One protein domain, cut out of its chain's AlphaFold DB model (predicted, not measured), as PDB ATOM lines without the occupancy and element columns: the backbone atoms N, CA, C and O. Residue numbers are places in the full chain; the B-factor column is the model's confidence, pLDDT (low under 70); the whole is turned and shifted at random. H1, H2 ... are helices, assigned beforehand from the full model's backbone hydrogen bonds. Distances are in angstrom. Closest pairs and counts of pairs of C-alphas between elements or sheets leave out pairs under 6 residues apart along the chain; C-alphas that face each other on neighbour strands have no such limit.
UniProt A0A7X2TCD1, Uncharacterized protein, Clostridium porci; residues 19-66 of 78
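What this domain is: This is residues 19 to 66 of the 78 residues of an uncharacterized protein of Clostridium porci (UniProt A0A7X2TCD1). One long helix, H1, makes the length of the domain, and the chain folds back along one side of it: the short helix H2 turns back at the end of H1, a loop follows, and the short helix H3 comes near the middle of H1 at a steep angle. H2 and H3 are apart, with the loop of residues 49 to 58 between them. The printed part has 48 residues with three named helices, H1, H2 and H3 in that order, and no named strand; the class is all helix. It is compact, with a radius of gyration of the C-alphas of 10.8 A, and elongated, spanning 33 by 20 by 16 A.

How they stand to each other: H1, residues 21 to 36, touches H2, residues 41 to 48, with its residues 32 to 36 alone. Their closest C-alphas, those of Met 36 and Arg 44, are 4.9 A apart. The two form a helical hairpin, running opposite ways at a steep tilt of 40 degrees. H3, residues 59 to 66, only just touches H1, with 3 pairs of C-alphas within 8 A, and H1 does so with residues 25 to 29 alone. The closest C-alphas there are those of Ile 28 and Pro 59, 5.8 A apart. H1 and H3 run the same way at a steep tilt of 61 degrees. H2 and H3 are apart. In H1, H2 and H3 every backbone O i to N i+4 pair is within hydrogen-bond range.

Where its parts are: H1 runs from C-alpha 21 at (22.606, 14.914, 32.440) to C-alpha 36 at (2.396, 19.309, 42.022), 22.8 A. H2 measures 10.2 A from Pro 41 to Asn 48. H3 measures 10.5 A from Pro 59 to Leu 66, whose C-alpha is at (14.474, 12.027, 48.619).

The domain as a whole: The C-alphas of Thr 20 and Pro 41 are the two farthest apart, at 33.1 A. The printed part has no cut. The link from H1 to H2 is tight, with 4 residues, and the link from H2 to H3 is short, with 10 residues. The mean pLDDT of the printed part is 86.7; residues 52 and 54 are under 70.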
ATOM      1  N   VAL A  19      21.567   8.769  28.026       96.56
ATOM      2  CA  VAL A  19      21.061  10.144  27.836       96.56
ATOM      3  C   VAL A  19      22.018  11.167  28.450       96.56
ATOM      4  O   VAL A  19      22.959  10.805  29.162       96.56
ATOM      5  N   THR A  20      21.804  12.463  28.215       95.75
ATOM      6  CA  THR A  20      22.601  13.506  28.873       95.75
ATOM      7  C   THR A  20      22.101  13.814  30.285       95.75
ATOM      8  O   THR A  20      20.944  13.605  30.639       95.75
ATOM      9  N   VAL A  21      22.977  14.397  31.109       92.75
ATOM     10  CA  VAL A  21      22.606  14.914  32.440       92.75
ATOM     11  C   VAL A  21      21.494  15.965  32.345       92.75
ATOM     12  O   VAL A  21      20.647  16.036  33.229       92.75
ATOM     13  N   SER A  22      21.491  16.773  31.283       93.56
ATOM     14  CA  SER A  22      20.466  17.794  31.057       93.56
ATOM     15  C   SER A  22      19.099  17.177  30.768       93.56
ATOM     16  O   SER A  22      18.100  17.681  31.269       93.56
ATOM     17  N   GLU A  23      19.045  16.070  30.024       94.94
ATOM     18  CA  GLU A  23      17.800  15.316  29.829       94.94
ATOM     19  C   GLU A  23      17.301  14.724  31.144       94.94
ATOM     20  O   GLU A  23      16.132  14.890  31.469       94.94
ATOM     21  N   VAL A  24      18.185  14.139  31.960       94.25
ATOM     22  CA  VAL A  24      17.788  13.635  33.287       94.25
ATOM     23  C   VAL A  24      17.209  14.753  34.160       94.25
ATOM     24  O   VAL A  24      16.176  14.555  34.791       94.25
ATOM     25  N   ARG A  25      17.840  15.935  34.185       93.38
ATOM     26  CA  ARG A  25      17.319  17.102  34.919       93.38
ATOM     27  C   ARG A  25      15.934  17.505  34.430       93.38
ATOM     28  O   ARG A  25      15.027  17.642  35.241       93.38
ATOM     29  N   ARG A  26      15.769  17.623  33.112       93.81
ATOM     30  CA  ARG A  26      14.500  17.997  32.487       93.81
ATOM     31  C   ARG A  26      13.379  17.014  32.824       93.81
ATOM     32  O   ARG A  26      12.278  17.439  33.148       93.81
ATOM     33  N   GLU A  27      13.647  15.713  32.773       94.12
ATOM     34  CA  GLU A  27      12.649  14.694  33.120       94.12
ATOM     35  C   GLU A  27      12.259  14.758  34.604       94.12
ATOM     36  O   GLU A  27      11.083  14.631  34.942       94.12
ATOM     37  N   ILE A  28      13.219  15.029  35.495       91.44
ATOM     38  CA  ILE A  28      12.933  15.239  36.921       91.44
ATOM     39  C   ILE A  28      12.056  16.484  37.120       91.44
ATOM     40  O   ILE A  28      11.071  16.409  37.850       91.44
ATOM     41  N   GLU A  29      12.350  17.602  36.449       91.31
ATOM     42  CA  GLU A  29      11.516  18.818  36.499       91.31
ATOM     43  C   GLU A  29      10.079  18.546  36.037       91.31
ATOM     44  O   GLU A  29       9.120  18.983  36.677       91.31
ATOM     45  N   LEU A  30       9.914  17.790  34.948       92.31
ATOM     46  CA  LEU A  30       8.596  17.406  34.439       92.31
ATOM     47  C   LEU A  30       7.839  16.519  35.433       92.31
ATOM     48  O   LEU A  30       6.650  16.743  35.658       92.31
ATOM     49  N   ALA A  31       8.516  15.553  36.055       90.69
ATOM     50  CA  ALA A  31       7.918  14.683  37.064       90.69
ATOM     51  C   ALA A  31       7.486  15.464  38.315       90.69
ATOM     52  O   ALA A  31       6.385  15.251  38.822       90.69
ATOM     53  N   LEU A  32       8.316  16.406  38.773       88.94
ATOM     54  CA  LEU A  32       7.994  17.291  39.893       88.94
ATOM     55  C   LEU A  32       6.765  18.146  39.583       88.94
ATOM     56  O   LEU A  32       5.826  18.191  40.378       88.94
ATOM     57  N   LYS A  33       6.723  18.753  38.391       90.12
ATOM     58  CA  LYS A  33       5.577  19.550  37.951       90.12
ATOM     59  C   LYS A  33       4.304  18.708  37.871       90.12
ATOM     60  O   LYS A  33       3.275  19.117  38.392       90.12
ATOM     61  N   ALA A  34       4.378  17.518  37.280       90.56
ATOM     62  CA  ALA A  34       3.242  16.601  37.201       90.56
ATOM     63  C   ALA A  34       2.751  16.146  38.589       90.56
ATOM     64  O   ALA A  34       1.556  15.924  38.777       90.56
ATOM     65  N   GLY A  35       3.658  16.018  39.561       88.94
ATOM     66  CA  GLY A  35       3.323  15.730  40.952       88.94
ATOM     67  C   GLY A  35       2.576  16.873  41.643       88.94
ATOM     68  O   GLY A  35       1.563  16.634  42.301       88.94
ATOM     69  N   MET A  36       3.036  18.112  41.456       86.50
ATOM     70  CA  MET A  36       2.396  19.309  42.022       86.50
ATOM     71  C   MET A  36       1.056  19.638  41.342       86.50
ATOM     72  O   MET A  36       0.100  20.007  42.021       86.50
ATOM     73  N   ASP A  37       0.946  19.428  40.028       90.06
ATOM     74  CA  ASP A  37      -0.282  19.637  39.245       90.06
ATOM     75  C   ASP A  37      -1.240  18.424  39.290       90.06
ATOM     76  O   ASP A  37      -2.249  18.392  38.581       90.06
ATOM     77  N   ASN A  38      -0.957  17.408  40.116       91.62
ATOM     78  CA  ASN A  38      -1.763  16.191  40.170       91.62
ATOM     79  C   ASN A  38      -3.212  16.499  40.614       91.62
ATOM     80  O   ASN A  38      -3.406  17.223  41.591       91.62
ATOM     81  N   PRO A  39      -4.253  15.966  39.947       91.38
ATOM     82  CA  PRO A  39      -5.641  16.246  40.321       91.38
ATOM     83  C   PRO A  39      -5.991  15.772  41.739       91.38
ATOM     84  O   PRO A  39      -6.836  16.393  42.387       91.38
ATOM     85  N   ASP A  40      -5.327  14.730  42.243       93.44
ATOM     86  CA  ASP A  40      -5.529  14.222  43.597       93.44
ATOM     87  C   ASP A  40      -4.897  15.174  44.640       93.44
ATOM     88  O   ASP A  40      -3.675  15.366  44.649       93.44
ATOM     89  N   PRO A  41      -5.700  15.779  45.541       89.31
ATOM     90  CA  PRO A  41      -5.191  16.685  46.564       89.31
ATOM     91  C   PRO A  41      -4.198  16.025  47.524       89.31
ATOM     92  O   PRO A  41      -3.241  16.688  47.914       89.31
ATOM     93  N   ALA A  42      -4.353  14.738  47.849       89.75
ATOM     94  CA  ALA A  42      -3.426  14.041  48.739       89.75
ATOM     95  C   ALA A  42      -2.051  13.848  48.080       89.75
ATOM     96  O   ALA A  42      -1.010  13.954  48.735       89.75
ATOM     97  N   VAL A  43      -2.031  13.608  46.765       86.38
ATOM     98  CA  VAL A  43      -0.786  13.513  45.989       86.38
ATOM     99  C   VAL A  43      -0.111  14.879  45.915       86.38
ATOM    100  O   VAL A  43       1.077  14.986  46.221       86.38
ATOM    101  N   ARG A  44      -0.865  15.932  45.586       87.75
ATOM    102  CA  ARG A  44      -0.353  17.306  45.533       87.75
ATOM    103  C   ARG A  44       0.210  17.771  46.877       87.75
ATOM    104  O   ARG A  44       1.293  18.340  46.896       87.75
ATOM    105  N   GLU A  45      -0.461  17.500  47.998       86.38
ATOM    106  CA  GLU A  45       0.056  17.832  49.337       86.38
ATOM    107  C   GLU A  45       1.397  17.156  49.624       86.38
ATOM    108  O   GLU A  45       2.321  17.786  50.142       86.38
ATOM    109  N   LYS A  46       1.545  15.889  49.226       84.75
ATOM    110  CA  LYS A  46       2.803  15.169  49.403       84.75
ATOM    111  C   LYS A  46       3.925  15.761  48.555       84.75
ATOM    112  O   LYS A  46       5.022  15.948  49.073       84.75
ATOM    113  N   TRP A  47       3.662  16.116  47.299       82.75
ATOM    114  CA  TRP A  47       4.653  16.805  46.463       82.75
ATOM    115  C   TRP A  47       4.960  18.223  46.960       82.75
ATOM    116  O   TRP A  47       6.120  18.626  46.947       82.75
ATOM    117  N   ASN A  48       3.973  18.938  47.501       81.75
ATOM    118  CA  ASN A  48       4.187  20.236  48.141       81.75
ATOM    119  C   ASN A  48       5.089  20.137  49.379       81.75
ATOM    120  O   ASN A  48       5.857  21.056  49.621       81.75
ATOM    121  N   SER A  49       5.064  19.030  50.130       81.25
ATOM    122  CA  SER A  49       5.966  18.840  51.283       81.25
ATOM    123  C   SER A  49       7.448  18.669  50.917       81.25
ATOM    124  O   SER A  49       8.311  18.805  51.782       81.25
ATOM    125  N   ILE A  50       7.740  18.362  49.649       78.06
ATOM    126  CA  ILE A  50       9.105  18.290  49.102       78.06
ATOM    127  C   ILE A  50       9.604  19.699  48.744       78.06
ATOM    128  O   ILE A  50      10.806  19.946  48.707       78.06
ATOM    129  N   SER A  51       8.681  20.626  48.479       77.75
ATOM    130  CA  SER A  51       8.988  22.014  48.170       77.75
ATOM    131  C   SER A  51       9.280  22.816  49.441       77.75
ATOM    132  O   SER A  51       8.515  22.785  50.403       77.75
ATOM    133  N   THR A  52      10.378  23.571  49.434       69.25
ATOM    134  CA  THR A  52      10.814  24.394  50.572       69.25
ATOM    135  C   THR A  52       9.879  25.586  50.838       69.25
ATOM    136  O   THR A  52       9.739  26.021  51.978       69.25
ATOM    137  N   ASP A  53       9.234  26.124  49.803       72.19
ATOM    138  CA  ASP A  53       8.458  27.376  49.830       72.19
ATOM    139  C   ASP A  53       7.162  27.310  48.992       72.19
ATOM    140  O   ASP A  53       6.534  28.331  48.702       72.19
ATOM    141  N   GLY A  54       6.752  26.109  48.581       69.38
ATOM    142  CA  GLY A  54       5.655  25.899  47.636       69.38
ATOM    143  C   GLY A  54       6.032  26.161  46.171       69.38
ATOM    144  O   GLY A  54       5.161  26.050  45.308       69.38
ATOM    145  N   GLN A  55       7.291  26.494  45.860       79.50
ATOM    146  CA  GLN A  55       7.800  26.553  44.487       79.50
ATOM    147  C   GLN A  55       8.226  25.177  43.973       79.50
ATOM    148  O   GLN A  55       8.474  24.242  44.730       79.50
ATOM    149  N   LEU A  56       8.343  25.040  42.656       81.12
ATOM    150  CA  LEU A  56       8.905  23.831  42.065       81.12
ATOM    151  C   LEU A  56      10.369  23.672  42.532       81.12
ATOM    152  O   LEU A  56      11.180  24.543  42.212       81.12
ATOM    153  N   PRO A  57      10.730  22.602  43.268       83.38
ATOM    154  CA  PRO A  57      12.113  22.395  43.679       83.38
ATOM    155  C   PRO A  57      12.986  22.083  42.459       83.38
ATOM    156  O   PRO A  57      12.520  21.517  41.464       83.38
ATOM    157  N   SER A  58      14.273  22.411  42.532       86.94
ATOM    158  CA  SER A  58      15.237  21.966  41.525       86.94
ATOM    159  C   SER A  58      15.426  20.441  41.570       86.94
ATOM    160  O   SER A  58      15.238  19.816  42.623       86.94
ATOM    161  N   PRO A  59      15.860  19.807  40.464       86.62
ATOM    162  CA  PRO A  59      16.209  18.386  40.461       86.62
ATOM    163  C   PRO A  59      17.195  17.998  41.567       86.62
ATOM    164  O   PRO A  59      17.085  16.928  42.161       86.62
ATOM    165  N   GLU A  60      18.159  18.865  41.868       86.56
ATOM    166  CA  GLU A  60      19.146  18.662  42.923       86.56
ATOM    167  C   GLU A  60      18.541  18.715  44.335       86.56
ATOM    168  O   GLU A  60      18.918  17.901  45.184       86.56
ATOM    169  N   GLU A  61      17.607  19.632  44.591       83.81
ATOM    170  CA  GLU A  61      16.886  19.724  45.870       83.81
ATOM    171  C   GLU A  61      15.974  18.518  46.073       83.81
ATOM    172  O   GLU A  61      16.025  17.884  47.126       83.81
ATOM    173  N   ALA A  62      15.223  18.131  45.039       83.88
ATOM    174  CA  ALA A  62      14.370  16.950  45.075       83.88
ATOM    175  C   ALA A  62      15.178  15.675  45.361       83.88
ATOM    176  O   ALA A  62      14.790  14.868  46.202       83.88
ATOM    177  N   LEU A  63      16.335  15.500  44.711       83.62
ATOM    178  CA  LEU A  63      17.220  14.362  44.975       83.62
ATOM    179  C   LEU A  63      17.785  14.370  46.399       83.62
ATOM    180  O   LEU A  63      17.936  13.302  46.988       83.62
ATOM    181  N   SER A  64      18.094  15.547  46.944       81.50
ATOM    182  CA  SER A  64      18.615  15.675  48.310       81.50
ATOM    183  C   SER A  64      17.536  15.346  49.346       81.50
ATOM    184  O   SER A  64      17.778  14.547  50.242       81.50
ATOM    185  N   TYR A  65      16.316  15.861  49.165       80.38
ATOM    186  CA  TYR A  65      15.172  15.533  50.019       80.38
ATOM    187  C   TYR A  65      14.830  14.039  49.977       80.38
ATOM    188  O   TYR A  65      14.615  13.407  51.010       80.38
ATOM    189  N   LEU A  66      14.781  13.448  48.778       79.12
ATOM    190  CA  LEU A  66      14.474  12.027  48.619       79.12
ATOM    191  C   LEU A  66      15.537  11.140  49.266       79.12
ATOM    192  O   LEU A  66      15.195  10.085  49.791       79.12
TER     193      LEU A  66